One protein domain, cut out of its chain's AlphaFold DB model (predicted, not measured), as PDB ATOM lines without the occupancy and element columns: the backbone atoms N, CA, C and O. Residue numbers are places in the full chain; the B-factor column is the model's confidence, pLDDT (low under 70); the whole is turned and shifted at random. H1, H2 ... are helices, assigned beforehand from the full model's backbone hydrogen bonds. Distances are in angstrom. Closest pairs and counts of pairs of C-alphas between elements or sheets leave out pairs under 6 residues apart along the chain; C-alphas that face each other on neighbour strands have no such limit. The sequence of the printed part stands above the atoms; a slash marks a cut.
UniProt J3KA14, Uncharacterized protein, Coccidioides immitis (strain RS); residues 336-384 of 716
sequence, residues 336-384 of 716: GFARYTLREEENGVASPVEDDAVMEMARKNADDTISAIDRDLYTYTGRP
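This is residues 336 to 384 of the 716 residues of an uncharacterized protein of Coccidioides immitis (strain RS) (UniProt J3KA14). What shape is this? It is an open hook: the long, straight helix H2 is the shaft, and the short helix H1 is set off from its first end, past a corner at residues 347 to 351. What is printed? The printed part has 49 residues with two named helices, H1 then H2, and no named strand; the class is all helix. How spread out is it? It is extended, with a radius of gyration of the C-alphas of 18.0 A, and only just flat, spanning 53 by 26 by 7 A.

Where is H2? It holds residues 352 to 381, 42.6 A from first to last C-alpha, from (34.036, 132.266, -6.429) to (21.864, 93.670, 6.786). Where is H1? It holds residues 338 to 346, 12.4 A long, beginning at C-alpha 338 at (18.873, 138.846, 7.059).

Do the helices touch? H1 and H2 are apart, joined by a tight link of 5 residues. How are their backbones? In H2 every O i to N i+4 pair is within hydrogen-bond range; in H1, 3 of 5 are.

How long is it? The two C-alphas farthest apart, of Glu 346 and Gly 382, are 52.9 A apart, and the printed part has no cut. Where is confidence low? Residues 336 to 353 have pLDDT under 70.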
ATOM      1  N   GLY A 336      16.834 138.534  12.011       55.22
ATOM      2  CA  GLY A 336      18.086 138.030  12.578       55.22
ATOM      3  C   GLY A 336      19.008 137.441  11.508       55.22
ATOM      4  O   GLY A 336      20.160 137.844  11.423       55.22
ATOM      5  N   PHE A 337      18.490 136.555  10.651       52.38
ATOM      6  CA  PHE A 337      19.264 135.944   9.562       52.38
ATOM      7  C   PHE A 337      19.613 136.955   8.462       52.38
ATOM      8  O   PHE A 337      20.766 137.030   8.053       52.38
ATOM      9  N   ALA A 338      18.660 137.810   8.077       53.09
ATOM     10  CA  ALA A 338      18.873 138.846   7.059       53.09
ATOM     11  C   ALA A 338      19.922 139.916   7.444       53.09
ATOM     12  O   ALA A 338      20.311 140.716   6.604       53.09
ATOM     13  N   ARG A 339      20.371 139.962   8.709       55.78
ATOM     14  CA  ARG A 339      21.465 140.835   9.180       55.78
ATOM     15  C   ARG A 339      22.848 140.185   9.141       55.78
ATOM     16  O   ARG A 339      23.829 140.903   9.313       55.78
ATOM     17  N   TYR A 340      22.930 138.869   8.950       55.72
ATOM     18  CA  TYR A 340      24.200 138.197   8.675       55.72
ATOM     19  C   TYR A 340      24.502 138.262   7.175       55.72
ATOM     20  O   TYR A 340      25.550 138.784   6.814       55.72
ATOM     21  N   THR A 341      23.529 137.926   6.319       55.81
ATOM     22  CA  THR A 341      23.695 137.967   4.852       55.81
ATOM     23  C   THR A 341      24.045 139.364   4.326       55.81
ATOM     24  O   THR A 341      24.994 139.509   3.564       55.81
ATOM     25  N   LEU A 342      23.378 140.425   4.809       55.72
ATOM     26  CA  LEU A 342      23.720 141.809   4.424       55.72
ATOM     27  C   LEU A 342      25.157 142.213   4.802       55.72
ATOM     28  O   LEU A 342      25.703 143.144   4.224       55.72
ATOM     29  N   ARG A 343      25.759 141.545   5.793       55.00
ATOM     30  CA  ARG A 343      27.134 141.800   6.240       55.00
ATOM     31  C   ARG A 343      28.175 140.987   5.479       55.00
ATOM     32  O   ARG A 343      29.348 141.336   5.529       55.00
ATOM     33  N   GLU A 344      27.759 139.928   4.802       55.19
ATOM     34  CA  GLU A 344      28.594 139.182   3.862       55.19
ATOM     35  C   GLU A 344      28.635 139.941   2.522       55.19
ATOM     36  O   GLU A 344      29.715 140.170   1.989       55.19
ATOM     37  N   GLU A 345      27.499 140.490   2.070       55.22
ATOM     38  CA  GLU A 345      27.418 141.374   0.890       55.22
ATOM     39  C   GLU A 345      28.185 142.708   1.059       55.22
ATOM     40  O   GLU A 345      28.783 143.199   0.103       55.22
ATOM     41  N   GLU A 346      28.220 143.291   2.267       56.75
ATOM     42  CA  GLU A 346      28.979 144.526   2.559       56.75
ATOM     43  C   GLU A 346      30.510 144.300   2.581       56.75
ATOM     44  O   GLU A 346      31.280 145.214   2.288       56.75
ATOM     45  N   ASN A 347      30.972 143.073   2.857       52.47
ATOM     46  CA  ASN A 347      32.386 142.680   2.783       52.47
ATOM     47  C   ASN A 347      32.708 142.080   1.401       52.47
ATOM     48  O   ASN A 347      33.105 140.922   1.294       52.47
ATOM     49  N   GLY A 348      32.510 142.876   0.345       52.12
ATOM     50  CA  GLY A 348      32.440 142.452  -1.063       52.12
ATOM     51  C   GLY A 348      33.706 141.870  -1.720       52.12
ATOM     52  O   GLY A 348      34.133 142.370  -2.759       52.12
ATOM     53  N   VAL A 349      34.270 140.791  -1.168       51.59
ATOM     54  CA  VAL A 349      35.195 139.861  -1.846       51.59
ATOM     55  C   VAL A 349      34.838 138.409  -1.486       51.59
ATOM     56  O   VAL A 349      35.700 137.615  -1.120       51.59
ATOM     57  N   ALA A 350      33.560 138.040  -1.620       54.81
ATOM     58  CA  ALA A 350      33.178 136.634  -1.749       54.81
ATOM     59  C   ALA A 350      33.755 136.110  -3.076       54.81
ATOM     60  O   ALA A 350      33.191 136.308  -4.153       54.81
ATOM     61  N   SER A 351      34.960 135.545  -3.015       58.03
ATOM     62  CA  SER A 351      35.634 134.989  -4.188       58.03
ATOM     63  C   SER A 351      34.887 133.733  -4.646       58.03
ATOM     64  O   SER A 351      34.561 132.905  -3.795       58.03
ATOM     65  N   PRO A 352      34.681 133.496  -5.957       62.44
ATOM     66  CA  PRO A 352      34.036 132.266  -6.429       62.44
ATOM     67  C   PRO A 352      34.795 130.994  -6.003       62.44
ATOM     68  O   PRO A 352      34.208 129.921  -5.935       62.44
ATOM     69  N   VAL A 353      36.081 131.119  -5.651       64.81
ATOM     70  CA  VAL A 353      36.897 130.042  -5.067       64.81
ATOM     71  C   VAL A 353      36.396 129.622  -3.677       64.81
ATOM     72  O   VAL A 353      36.508 128.451  -3.317       64.81
ATOM     73  N   GLU A 354      35.840 130.546  -2.890       73.12
ATOM     74  CA  GLU A 354      35.273 130.250  -1.569       73.12
ATOM     75  C   GLU A 354      33.895 129.592  -1.696       73.12
ATOM     76  O   GLU A 354      33.644 128.597  -1.015       73.12
ATOM     77  N   ASP A 355      33.056 130.048  -2.633       78.25
ATOM     78  CA  ASP A 355      31.798 129.370  -2.985       78.25
ATOM     79  C   ASP A 355      32.050 127.944  -3.501       78.25
ATOM     80  O   ASP A 355      31.416 126.997  -3.029       78.25
ATOM     81  N   ASP A 356      33.012 127.750  -4.411       83.75
ATOM     82  CA  ASP A 356      33.401 126.419  -4.894       83.75
ATOM     83  C   ASP A 356      33.943 125.538  -3.754       83.75
ATOM     84  O   ASP A 356      33.597 124.357  -3.681       83.75
ATOM     85  N   ALA A 357      34.730 126.089  -2.822       84.38
ATOM     86  CA  ALA A 357      35.224 125.352  -1.656       84.38
ATOM     87  C   ALA A 357      34.098 124.975  -0.675       84.38
ATOM     88  O   ALA A 357      34.065 123.847  -0.175       84.38
ATOM     89  N   VAL A 358      33.139 125.871  -0.422       87.38
ATOM     90  CA  VAL A 358      31.941 125.589   0.386       87.38
ATOM     91  C   VAL A 358      31.063 124.538  -0.296       87.38
ATOM     92  O   VAL A 358      30.590 123.614   0.367       87.38
ATOM     93  N   MET A 359      30.903 124.605  -1.618       89.69
ATOM     94  CA  MET A 359      30.163 123.617  -2.406       89.69
ATOM     95  C   MET A 359      30.879 122.261  -2.469       89.69
ATOM     96  O   MET A 359      30.222 121.221  -2.420       89.69
ATOM     97  N   GLU A 360      32.213 122.228  -2.516       91.62
ATOM     98  CA  GLU A 360      32.987 120.988  -2.428       91.62
ATOM     99  C   GLU A 360      32.906 120.378  -1.018       91.62
ATOM    100  O   GLU A 360      32.702 119.171  -0.887       91.62
ATOM    101  N   MET A 361      32.970 121.191   0.044       89.50
ATOM    102  CA  MET A 361      32.716 120.736   1.417       89.50
ATOM    103  C   MET A 361      31.277 120.237   1.599       89.50
ATOM    104  O   MET A 361      31.066 119.219   2.254       89.50
ATOM    105  N   ALA A 362      30.280 120.889   0.996       91.75
ATOM    106  CA  ALA A 362      28.891 120.436   1.024       91.75
ATOM    107  C   ALA A 362      28.709 119.087   0.306       91.75
ATOM    108  O   ALA A 362      28.010 118.216   0.824       91.75
ATOM    109  N   ARG A 363      29.383 118.878  -0.838       93.56
ATOM    110  CA  ARG A 363      29.432 117.582  -1.539       93.56
ATOM    111  C   ARG A 363      30.102 116.508  -0.680       93.56
ATOM    112  O   ARG A 363      29.480 115.482  -0.438       93.56
ATOM    113  N   LYS A 364      31.292 116.779  -0.130       93.88
ATOM    114  CA  LYS A 364      32.012 115.866   0.782       93.88
ATOM    115  C   LYS A 364      31.155 115.468   1.983       93.88
ATOM    116  O   LYS A 364      31.000 114.284   2.241       93.88
ATOM    117  N   ASN A 365      30.509 116.430   2.646       93.75
ATOM    118  CA  ASN A 365      29.588 116.160   3.753       93.75
ATOM    119  C   ASN A 365      28.381 115.303   3.319       93.75
ATOM    120  O   ASN A 365      27.966 114.409   4.057       93.75
ATOM    121  N   ALA A 366      27.813 115.542   2.132       95.25
ATOM    122  CA  ALA A 366      26.729 114.717   1.597       95.25
ATOM    123  C   ALA A 366      27.201 113.277   1.325       95.25
ATOM    124  O   ALA A 366      26.590 112.337   1.837       95.25
ATOM    125  N   ASP A 367      28.317 113.104   0.615       94.00
ATOM    126  CA  ASP A 367      28.925 111.801   0.324       94.00
ATOM    127  C   ASP A 367      29.328 111.057   1.612       94.00
ATOM    128  O   ASP A 367      29.089 109.853   1.737       94.00
ATOM    129  N   ASP A 368      29.840 111.763   2.624       92.75
ATOM    130  CA  ASP A 368      30.137 111.205   3.945       92.75
ATOM    131  C   ASP A 368      28.865 110.713   4.649       92.75
ATOM    132  O   ASP A 368      28.849 109.583   5.140       92.75
ATOM    133  N   THR A 369      27.766 111.483   4.643       93.94
ATOM    134  CA  THR A 369      26.488 111.018   5.224       93.94
ATOM    135  C   THR A 369      25.883 109.834   4.468       93.94
ATOM    136  O   THR A 369      25.371 108.911   5.104       93.94
ATOM    137  N   ILE A 370      25.992 109.797   3.136       93.31
ATOM    138  CA  ILE A 370      25.565 108.651   2.319       93.31
ATOM    139  C   ILE A 370      26.426 107.428   2.654       93.31
ATOM    140  O   ILE A 370      25.888 106.353   2.916       93.31
ATOM    141  N   SER A 371      27.749 107.592   2.749       91.69
ATOM    142  CA  SER A 371      28.660 106.504   3.111       91.69
ATOM    143  C   SER A 371      28.444 106.008   4.548       91.69
ATOM    144  O   SER A 371      28.648 104.828   4.826       91.69
ATOM    145  N   ALA A 372      28.022 106.872   5.478       93.25
ATOM    146  CA  ALA A 372      27.633 106.477   6.830       93.25
ATOM    147  C   ALA A 372      26.366 105.610   6.805       93.25
ATOM    148  O   ALA A 372      26.381 104.504   7.340       93.25
ATOM    149  N   ILE A 373      25.323 106.044   6.088       93.69
ATOM    150  CA  ILE A 373      24.087 105.270   5.897       93.69
ATOM    151  C   ILE A 373      24.376 103.920   5.217       93.69
ATOM    152  O   ILE A 373      23.825 102.903   5.629       93.69
ATOM    153  N   ASP A 374      25.276 103.875   4.229       92.94
ATOM    154  CA  ASP A 374      25.703 102.630   3.576       92.94
ATOM    155  C   ASP A 374      26.467 101.682   4.522       92.94
ATOM    156  O   ASP A 374      26.296 100.464   4.434       92.94
ATOM    157  N   ARG A 375      27.290 102.209   5.446       90.06
ATOM    158  CA  ARG A 375      27.972 101.409   6.486       90.06
ATOM    159  C   ARG A 375      26.986 100.887   7.535       90.06
ATOM    160  O   ARG A 375      27.071  99.717   7.909       90.06
ATOM    161  N   ASP A 376      26.035 101.705   7.969       93.88
ATOM    162  CA  ASP A 376      24.986 101.301   8.913       93.88
ATOM    163  C   ASP A 376      24.070 100.236   8.286       93.88
ATOM    164  O   ASP A 376      23.771  99.212   8.902       93.88
ATOM    165  N   LEU A 377      23.700 100.404   7.011       93.62
ATOM    166  CA  LEU A 377      22.944  99.404   6.260       93.62
ATOM    167  C   LEU A 377      23.752  98.111   6.066       93.62
ATOM    168  O   LEU A 377      23.182  97.020   6.161       93.62
ATOM    169  N   TYR A 378      25.067  98.201   5.840       93.00
ATOM    170  CA  TYR A 378      25.943  97.030   5.754       93.00
ATOM    171  C   TYR A 378      26.012  96.264   7.079       93.00
ATOM    172  O   TYR A 378      25.825  95.047   7.076       93.00
ATOM    173  N   THR A 379      26.218  96.949   8.210       94.06
ATOM    174  CA  THR A 379      26.281  96.289   9.527       94.06
ATOM    175  C   THR A 379      24.935  95.696   9.948       94.06
ATOM    176  O   THR A 379      24.912  94.603  10.506       94.06
ATOM    177  N   TYR A 380      23.814  96.349   9.623       93.25
ATOM    178  CA  TYR A 380      22.474  95.846   9.937       93.25
ATOM    179  C   TYR A 380      22.021  94.677   9.043       93.25
ATOM    180  O   TYR A 380      21.351  93.761   9.516       93.25
ATOM    181  N   THR A 381      22.352  94.688   7.746       91.12
ATOM    182  CA  THR A 381      21.864  93.670   6.786       91.12
ATOM    183  C   THR A 381      22.868  92.565   6.459       91.12
ATOM    184  O   THR A 381      22.493  91.571   5.832       91.12
ATOM    185  N   GLY A 382      24.147  92.751   6.798       91.81
ATOM    186  CA  GLY A 382      25.258  91.898   6.364       91.81
ATOM    187  C   GLY A 382      25.532  91.929   4.852       91.81
ATOM    188  O   GLY A 382      26.314  91.118   4.355       91.81
ATOM    189  N   ARG A 383      24.877  92.816   4.085       91.00
ATOM    190  CA  ARG A 383      24.952  92.867   2.615       91.00
ATOM    191  C   ARG A 383      25.544  94.196   2.148       91.00
ATOM    192  O   ARG A 383      25.042  95.241   2.557       91.00
ATOM    193  N   PRO A 384      26.598  94.196   1.310       89.12
ATOM    194  CA  PRO A 384      27.227  95.434   0.857       89.12
ATOM    195  C   PRO A 384      26.242  96.280   0.046       89.12
ATOM    196  O   PRO A 384      25.482  95.752  -0.771       89.12
TER     197      PRO A 384